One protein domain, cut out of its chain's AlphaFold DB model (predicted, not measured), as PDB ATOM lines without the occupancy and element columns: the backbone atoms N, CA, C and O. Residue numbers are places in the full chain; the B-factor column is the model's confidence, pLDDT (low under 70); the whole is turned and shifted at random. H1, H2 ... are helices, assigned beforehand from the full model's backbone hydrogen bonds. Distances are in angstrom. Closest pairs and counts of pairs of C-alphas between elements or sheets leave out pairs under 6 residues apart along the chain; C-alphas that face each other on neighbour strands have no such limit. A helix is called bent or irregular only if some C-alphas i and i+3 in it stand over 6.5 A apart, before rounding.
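What this domain is: This is residues 285 to 341 of the 455 residues of an uncharacterized protein of Calditrichaeota bacterium (UniProt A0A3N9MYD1). Three short helices, H1, H2 and H3, gather round the first part of one long, kinked helix, H4, whose last residues stick out as an arm. H3 and H4 form a hairpin, the two side by side and running opposite ways, while H2 packs on residues 324 to 329 of H4, and H1 meets H4 at a corner, with Leu 292 of H1 near Ile 321 of H4. The printed part has 57 residues with four named helices in the order H1, H2, H3, H4 and no named strand; the class is all helix. It is compact, with a radius of gyration of the C-alphas of 11.0 A, and elongated, spanning 34 by 20 by 18 A, the arm of H4 adding to its length.

How they stand to each other: Begin with H1, residues 285 to 293, and go on to H2, residues 295 to 303; they form a helical hairpin and touch, closest at the C-alphas of Ile 291 and Ala 298, 5.1 A apart. They run opposite ways at a shallow tilt of 34 degrees, only just short of steep. Next look at H3, residues 308 to 317, and H4, residues 319 to 340, a second helical hairpin at a shallow tilt of 16 degrees, opposite ways. Their closest C-alphas, those of Val 315 and Gln 322, are 5.5 A apart. H4 is the hub, touching the three other helices. It touches H2 with residues 324 to 329 alone, the same way at a steep tilt of 39 degrees, and the closest C-alphas are those of Lys 299 and Ile 328, 6.4 A apart. It touches H1 with residues 320 to 321 alone; the closest C-alphas, those of Leu 292 and Ile 321, are 6.5 A apart, and the lines are only just about perpendicular at 73 degrees. H3 is close but not clearly touching to H1, where the C-alphas of Ala 288 and Met 314 come closest at 7.1 A. Every O i to N i+4 pair is within hydrogen-bond range in H1 and H3; in H2 it is 3 of 5 and in H4 14 of 18.

Where its parts are: Find C-alpha 285 at (345.971, 366.050, 161.065); from there H1 runs 12.2 A to C-alpha 293. H2 covers 13.8 A and is irregular, with C-alphas 296 and 299 7.5 A apart. H3 runs 14.3 A from C-alpha 308 at (349.124, 360.013, 175.390). H4 runs 29.8 A to C-alpha 340 at (353.582, 351.740, 186.299); it is irregular, with C-alphas 320 and 323 7.5 A apart, and has a kink of 47 degrees near residue 326.

The domain as a whole: The C-alphas of Gln 293 and Gly 341, the two farthest apart, are 35.1 A from each other. Residues 334 to 341, of which 334 to 340 belong to H4, stand free. The printed part has no cut, and its three links are tight. No printed residue is under 70 in pLDDT.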
ATOM      1  N   LYS A 285     346.937 366.014 162.160       96.44
ATOM      2  CA  LYS A 285     345.971 366.050 161.065       96.44
ATOM      3  C   LYS A 285     346.239 364.932 160.066       96.44
ATOM      4  O   LYS A 285     345.331 364.170 159.772       96.44
ATOM      5  N   ASP A 286     347.489 364.796 159.622       96.19
ATOM      6  CA  ASP A 286     347.878 363.765 158.651       96.19
ATOM      7  C   ASP A 286     347.590 362.362 159.201       96.19
ATOM      8  O   ASP A 286     347.102 361.489 158.487       96.19
ATOM      9  N   ARG A 287     347.827 362.159 160.503       97.06
ATOM     10  CA  ARG A 287     347.516 360.905 161.205       97.06
ATOM     11  C   ARG A 287     346.013 360.647 161.302       97.06
ATOM     12  O   ARG A 287     345.579 359.524 161.063       97.06
ATOM     13  N   ALA A 288     345.214 361.665 161.616       96.38
ATOM     14  CA  ALA A 288     343.758 361.548 161.649       96.38
ATOM     15  C   ALA A 288     343.174 361.236 160.262       96.38
ATOM     16  O   ALA A 288     342.331 360.349 160.138       96.38
ATOM     17  N   ASP A 289     343.663 361.912 159.221       95.94
ATOM     18  CA  ASP A 289     343.281 361.654 157.832       95.94
ATOM     19  C   ASP A 289     343.670 360.222 157.413       95.94
ATOM     20  O   ASP A 289     342.889 359.536 156.749       95.94
ATOM     21  N   LEU A 290     344.824 359.722 157.873       95.62
ATOM     22  CA  LEU A 290     345.253 358.343 157.641       95.62
ATOM     23  C   LEU A 290     344.341 357.321 158.335       95.62
ATOM     24  O   LEU A 290     343.999 356.314 157.725       95.62
ATOM     25  N   ILE A 291     343.897 357.588 159.566       96.19
ATOM     26  CA  ILE A 291     342.938 356.736 160.292       96.19
ATOM     27  C   ILE A 291     341.574 356.722 159.597       96.19
ATOM     28  O   ILE A 291     340.950 355.671 159.499       96.19
ATOM     29  N   LEU A 292     341.112 357.866 159.079       94.06
ATOM     30  CA  LEU A 292     339.877 357.921 158.291       94.06
ATOM     31  C   LEU A 292     339.987 357.111 156.998       94.06
ATOM     32  O   LEU A 292     339.006 356.498 156.581       94.06
ATOM     33  N   GLN A 293     341.161 357.122 156.362       92.12
ATOM     34  CA  GLN A 293     341.407 356.373 155.133       92.12
ATOM     35  C   GLN A 293     341.605 354.868 155.383       92.12
ATOM     36  O   GLN A 293     341.175 354.066 154.556       92.12
ATOM     37  N   TYR A 294     342.230 354.494 156.505       92.62
ATOM     38  CA  TYR A 294     342.574 353.116 156.871       92.62
ATOM     39  C   TYR A 294     342.199 352.816 158.339       92.62
ATOM     40  O   TYR A 294     343.081 352.736 159.203       92.62
ATOM     41  N   PRO A 295     340.898 352.667 158.661       93.00
ATOM     42  CA  PRO A 295     340.451 352.481 160.044       93.00
ATOM     43  C   PRO A 295     341.013 351.218 160.711       93.00
ATOM     44  O   PRO A 295     341.311 351.237 161.905       93.00
ATOM     45  N   ASP A 296     341.228 350.145 159.944       89.44
ATOM     46  CA  ASP A 296     341.829 348.884 160.404       89.44
ATOM     47  C   ASP A 296     343.279 349.068 160.892       89.44
ATOM     48  O   ASP A 296     343.761 348.331 161.755       89.44
ATOM     49  N   LYS A 297     343.974 350.091 160.380       94.31
ATOM     50  CA  LYS A 297     345.348 350.432 160.761       94.31
ATOM     51  C   LYS A 297     345.452 351.457 161.877       94.31
ATOM     52  O   LYS A 297     346.568 351.807 162.267       94.31
ATOM     53  N   ALA A 298     344.332 351.915 162.437       95.81
ATOM     54  CA  ALA A 298     344.341 352.971 163.441       95.81
ATOM     55  C   ALA A 298     345.278 352.661 164.611       95.81
ATOM     56  O   ALA A 298     346.043 353.527 165.021       95.81
ATOM     57  N   LYS A 299     345.307 351.408 165.082       95.75
ATOM     58  CA  LYS A 299     346.218 350.990 166.153       95.75
ATOM     59  C   LYS A 299     347.683 351.262 165.812       95.75
ATOM     60  O   LYS A 299     348.377 351.866 166.617       95.75
ATOM     61  N   SER A 300     348.134 350.909 164.609       94.75
ATOM     62  CA  SER A 300     349.505 351.186 164.168       94.75
ATOM     63  C   SER A 300     349.798 352.685 164.096       94.75
ATOM     64  O   SER A 300     350.899 353.100 164.440       94.75
ATOM     65  N   VAL A 301     348.827 353.515 163.692       96.25
ATOM     66  CA  VAL A 301     348.982 354.980 163.733       96.25
ATOM     67  C   VAL A 301     349.157 355.464 165.174       96.25
ATOM     68  O   VAL A 301     350.079 356.228 165.457       96.25
ATOM     69  N   ILE A 302     348.305 354.993 166.091       96.75
ATOM     70  CA  ILE A 302     348.337 355.375 167.507       96.75
ATOM     71  C   ILE A 302     349.617 354.905 168.201       96.75
ATOM     72  O   ILE A 302     350.207 355.667 168.966       96.75
ATOM     73  N   ASP A 303     350.086 353.690 167.922       95.00
ATOM     74  CA  ASP A 303     351.307 353.126 168.510       95.00
ATOM     75  C   ASP A 303     352.559 353.950 168.143       95.00
ATOM     76  O   ASP A 303     353.510 354.005 168.923       95.00
ATOM     77  N   ASN A 304     352.538 354.675 167.015       94.94
ATOM     78  CA  ASN A 304     353.601 355.608 166.613       94.94
ATOM     79  C   ASN A 304     353.540 356.981 167.313       94.94
ATOM     80  O   ASN A 304     354.466 357.786 167.182       94.94
ATOM     81  N   ILE A 305     352.476 357.281 168.059       95.69
ATOM     82  CA  ILE A 305     352.379 358.491 168.884       95.69
ATOM     83  C   ILE A 305     352.917 358.142 170.267       95.69
ATOM     84  O   ILE A 305     352.336 357.299 170.937       95.69
ATOM     85  N   GLN A 306     354.034 358.721 170.709       95.25
ATOM     86  CA  GLN A 306     354.624 358.357 172.007       95.25
ATOM     87  C   GLN A 306     353.816 358.904 173.191       95.25
ATOM     88  O   GLN A 306     353.597 358.183 174.167       95.25
ATOM     89  N   ASP A 307     353.359 360.151 173.079       96.50
ATOM     90  CA  ASP A 307     352.661 360.870 174.140       96.50
ATOM     91  C   ASP A 307     351.142 360.624 174.091       96.50
ATOM     92  O   ASP A 307     350.486 360.818 173.067       96.50
ATOM     93  N   ILE A 308     350.569 360.220 175.226       96.00
ATOM     94  CA  ILE A 308     349.124 360.013 175.390       96.00
ATOM     95  C   ILE A 308     348.360 361.332 175.227       96.00
ATOM     96  O   ILE A 308     347.290 361.334 174.618       96.00
ATOM     97  N   ALA A 309     348.929 362.454 175.675       95.75
ATOM     98  CA  ALA A 309     348.292 363.762 175.556       95.75
ATOM     99  C   ALA A 309     348.127 364.194 174.086       95.75
ATOM    100  O   ALA A 309     347.168 364.882 173.733       95.75
ATOM    101  N   GLU A 310     349.029 363.772 173.193       97.31
ATOM    102  CA  GLU A 310     348.875 363.993 171.751       97.31
ATOM    103  C   GLU A 310     347.710 363.188 171.161       97.31
ATOM    104  O   GLU A 310     346.961 363.712 170.333       97.31
ATOM    105  N   ILE A 311     347.516 361.944 171.614       97.25
ATOM    106  CA  ILE A 311     346.382 361.108 171.196       97.25
ATOM    107  C   ILE A 311     345.068 361.732 171.680       97.25
ATOM    108  O   ILE A 311     344.119 361.842 170.904       97.25
ATOM    109  N   GLU A 312     345.011 362.201 172.928       96.31
ATOM    110  CA  GLU A 312     343.840 362.900 173.469       96.31
ATOM    111  C   GLU A 312     343.512 364.163 172.667       96.31
ATOM    112  O   GLU A 312     342.362 364.350 172.263       96.31
ATOM    113  N   LYS A 313     344.512 364.998 172.351       97.00
ATOM    114  CA  LYS A 313     344.331 366.162 171.463       97.00
ATOM    115  C   LYS A 313     343.772 365.753 170.104       97.00
ATOM    116  O   LYS A 313     342.909 366.440 169.565       97.00
ATOM    117  N   MET A 314     344.241 364.642 169.546       97.25
ATOM    118  CA  MET A 314     343.754 364.131 168.268       97.25
ATOM    119  C   MET A 314     342.280 363.691 168.348       97.25
ATOM    120  O   MET A 314     341.498 364.041 167.468       97.25
ATOM    121  N   VAL A 315     341.869 363.004 169.418       97.00
ATOM    122  CA  VAL A 315     340.464 362.605 169.653       97.00
ATOM    123  C   VAL A 315     339.531 363.821 169.739       97.00
ATOM    124  O   VAL A 315     338.428 363.785 169.191       97.00
ATOM    125  N   HIS A 316     339.974 364.909 170.376       96.06
ATOM    126  CA  HIS A 316     339.199 366.151 170.467       96.06
ATOM    127  C   HIS A 316     339.141 366.903 169.130       96.06
ATOM    128  O   HIS A 316     338.082 367.362 168.714       96.06
ATOM    129  N   ASN A 317     340.276 367.020 168.439       97.12
ATOM    130  CA  ASN A 317     340.366 367.812 167.210       97.12
ATOM    131  C   ASN A 317     339.684 367.138 166.010       97.12
ATOM    132  O   ASN A 317     339.332 367.823 165.047       97.12
ATOM    133  N   TYR A 318     339.488 365.814 166.048       97.38
ATOM    134  CA  TYR A 318     338.960 365.038 164.925       97.38
ATOM    135  C   TYR A 318     337.802 364.116 165.350       97.38
ATOM    136  O   TYR A 318     337.976 362.902 165.464       97.38
ATOM    137  N   PRO A 319     336.569 364.642 165.498       96.69
ATOM    138  CA  PRO A 319     335.422 363.858 165.968       96.69
ATOM    139  C   PRO A 319     335.122 362.593 165.149       96.69
ATOM    140  O   PRO A 319     334.680 361.578 165.680       96.69
ATOM    141  N   LYS A 320     335.419 362.615 163.843       96.88
ATOM    142  CA  LYS A 320     335.137 361.499 162.926       96.88
ATOM    143  C   LYS A 320     335.922 360.216 163.232       96.88
ATOM    144  O   LYS A 320     335.486 359.157 162.798       96.88
ATOM    145  N   ILE A 321     337.043 360.296 163.954       97.25
ATOM    146  CA  ILE A 321     337.859 359.121 164.314       97.25
ATOM    147  C   ILE A 321     337.657 358.669 165.763       97.25
ATOM    148  O   ILE A 321     338.279 357.695 166.182       97.25
ATOM    149  N   GLN A 322     336.810 359.351 166.544       96.75
ATOM    150  CA  GLN A 322     336.635 359.080 167.975       96.75
ATOM    151  C   GLN A 322     336.269 357.618 168.246       96.75
ATOM    152  O   GLN A 322     336.908 356.981 169.078       96.75
ATOM    153  N   ASN A 323     335.308 357.066 167.496       96.06
ATOM    154  CA  ASN A 323     334.863 355.679 167.670       96.06
ATOM    155  C   ASN A 323     335.986 354.652 167.439       96.06
ATOM    156  O   ASN A 323     335.950 353.568 168.009       96.06
ATOM    157  N   THR A 324     336.990 354.996 166.630       96.44
ATOM    158  CA  THR A 324     338.131 354.124 166.333       96.44
ATOM    159  C   THR A 324     339.278 354.342 167.322       96.44
ATOM    160  O   THR A 324     339.884 353.384 167.793       96.44
ATOM    161  N   VAL A 325     339.588 355.595 167.663       97.19
ATOM    162  CA  VAL A 325     340.780 355.940 168.456       97.19
ATOM    163  C   VAL A 325     340.563 355.787 169.956       97.19
ATOM    164  O   VAL A 325     341.484 355.358 170.651       97.19
ATOM    165  N   ILE A 326     339.374 356.110 170.471       97.44
ATOM    166  CA  ILE A 326     339.097 356.082 171.914       97.44
ATOM    167  C   ILE A 326     339.384 354.705 172.537       97.44
ATOM    168  O   ILE A 326     340.116 354.669 173.528       97.44
ATOM    169  N   PRO A 327     338.916 353.572 171.978       97.19
ATOM    170  CA  PRO A 327     339.210 352.260 172.557       97.19
ATOM    171  C   PRO A 327     340.708 351.934 172.572       97.19
ATOM    172  O   PRO A 327     341.205 351.290 173.496       97.19
ATOM    173  N   ILE A 328     341.453 352.383 171.558       97.19
ATOM    174  CA  ILE A 328     342.904 352.170 171.463       97.19
ATOM    175  C   ILE A 328     343.623 352.995 172.536       97.19
ATOM    176  O   ILE A 328     344.479 352.473 173.250       97.19
ATOM    177  N   LEU A 329     343.235 354.264 172.683       97.56
ATOM    178  CA  LEU A 329     343.726 355.170 173.718       97.56
ATOM    179  C   LEU A 329     343.471 354.605 175.123       97.56
ATOM    180  O   LEU A 329     344.394 354.517 175.929       97.56
ATOM    181  N   GLU A 330     342.240 354.182 175.409       97.44
ATOM    182  CA  GLU A 330     341.855 353.633 176.712       97.44
ATOM    183  C   GLU A 330     342.663 352.371 177.043       97.44
ATOM    184  O   GLU A 330     343.229 352.275 178.130       97.44
ATOM    185  N   ASN A 331     342.824 351.449 176.089       96.62
ATOM    186  CA  ASN A 331     343.657 350.259 176.280       96.62
ATOM    187  C   ASN A 331     345.133 350.592 176.529       96.62
ATOM    188  O   ASN A 331     345.781 349.943 177.354       96.62
ATOM    189  N   ARG A 332     345.668 351.616 175.858       96.62
ATOM    190  CA  ARG A 332     347.042 352.074 176.080       96.62
ATOM    191  C   ARG A 332     347.228 352.660 177.479       96.62
ATOM    192  O   ARG A 332     348.218 352.353 178.139       96.62
ATOM    193  N   ILE A 333     346.262 353.447 177.954       97.50
ATOM    194  CA  ILE A 333     346.257 353.969 179.326       97.50
ATOM    195  C   ILE A 333     346.165 352.816 180.336       97.50
ATOM    196  O   ILE A 333     346.924 352.788 181.302       97.50
ATOM    197  N   LEU A 334     345.293 351.828 180.101       96.75
ATOM    198  CA  LEU A 334     345.189 350.638 180.953       96.75
ATOM    199  C   LEU A 334     346.516 349.882 181.051       96.75
ATOM    200  O   LEU A 334     346.913 349.482 182.145       96.75
ATOM    201  N   GLN A 335     347.206 349.687 179.926       96.38
ATOM    202  CA  GLN A 335     348.513 349.038 179.907       96.38
ATOM    203  C   GLN A 335     349.542 349.839 180.717       96.38
ATOM    204  O   GLN A 335     350.221 349.261 181.565       96.38
ATOM    205  N   GLN A 336     349.597 351.162 180.535       96.81
ATOM    206  CA  GLN A 336     350.476 352.032 181.317       96.81
ATOM    207  C   GLN A 336     350.200 351.910 182.824       96.81
ATOM    208  O   GLN A 336     351.147 351.803 183.603       96.81
ATOM    209  N   ILE A 337     348.925 351.881 183.232       97.44
ATOM    210  CA  ILE A 337     348.536 351.746 184.642       97.44
ATOM    211  C   ILE A 337     348.960 350.388 185.213       97.44
ATOM    212  O   ILE A 337     349.428 350.312 186.346       97.44
ATOM    213  N   ARG A 338     348.841 349.305 184.438       96.38
ATOM    214  CA  ARG A 338     349.295 347.971 184.868       96.38
ATOM    215  C   ARG A 338     350.808 347.903 185.046       96.38
ATOM    216  O   ARG A 338     351.280 347.230 185.954       96.38
ATOM    217  N   GLU A 339     351.557 348.576 184.180       96.50
ATOM    218  CA  GLU A 339     353.022 348.556 184.204       96.50
ATOM    219  C   GLU A 339     353.611 349.480 185.275       96.50
ATOM    220  O   GLU A 339     354.626 349.146 185.883       96.50
ATOM    221  N   LYS A 340     352.999 350.651 185.495       96.94
ATOM    222  CA  LYS A 340     353.582 351.740 186.299       96.94
ATOM    223  C   LYS A 340     352.752 352.131 187.527       96.94
ATOM    224  O   LYS A 340     353.201 352.959 188.313       96.94
ATOM    225  N   GLY A 341     351.575 351.538 187.718       96.62
ATOM    226  CA  GLY A 341     350.594 351.963 188.719       96.62
ATOM    227  C   GLY A 341     349.728 353.129 188.234       96.62
ATOM    228  O   GLY A 341     349.819 353.562 187.088       96.62
TER     229      GLY A 341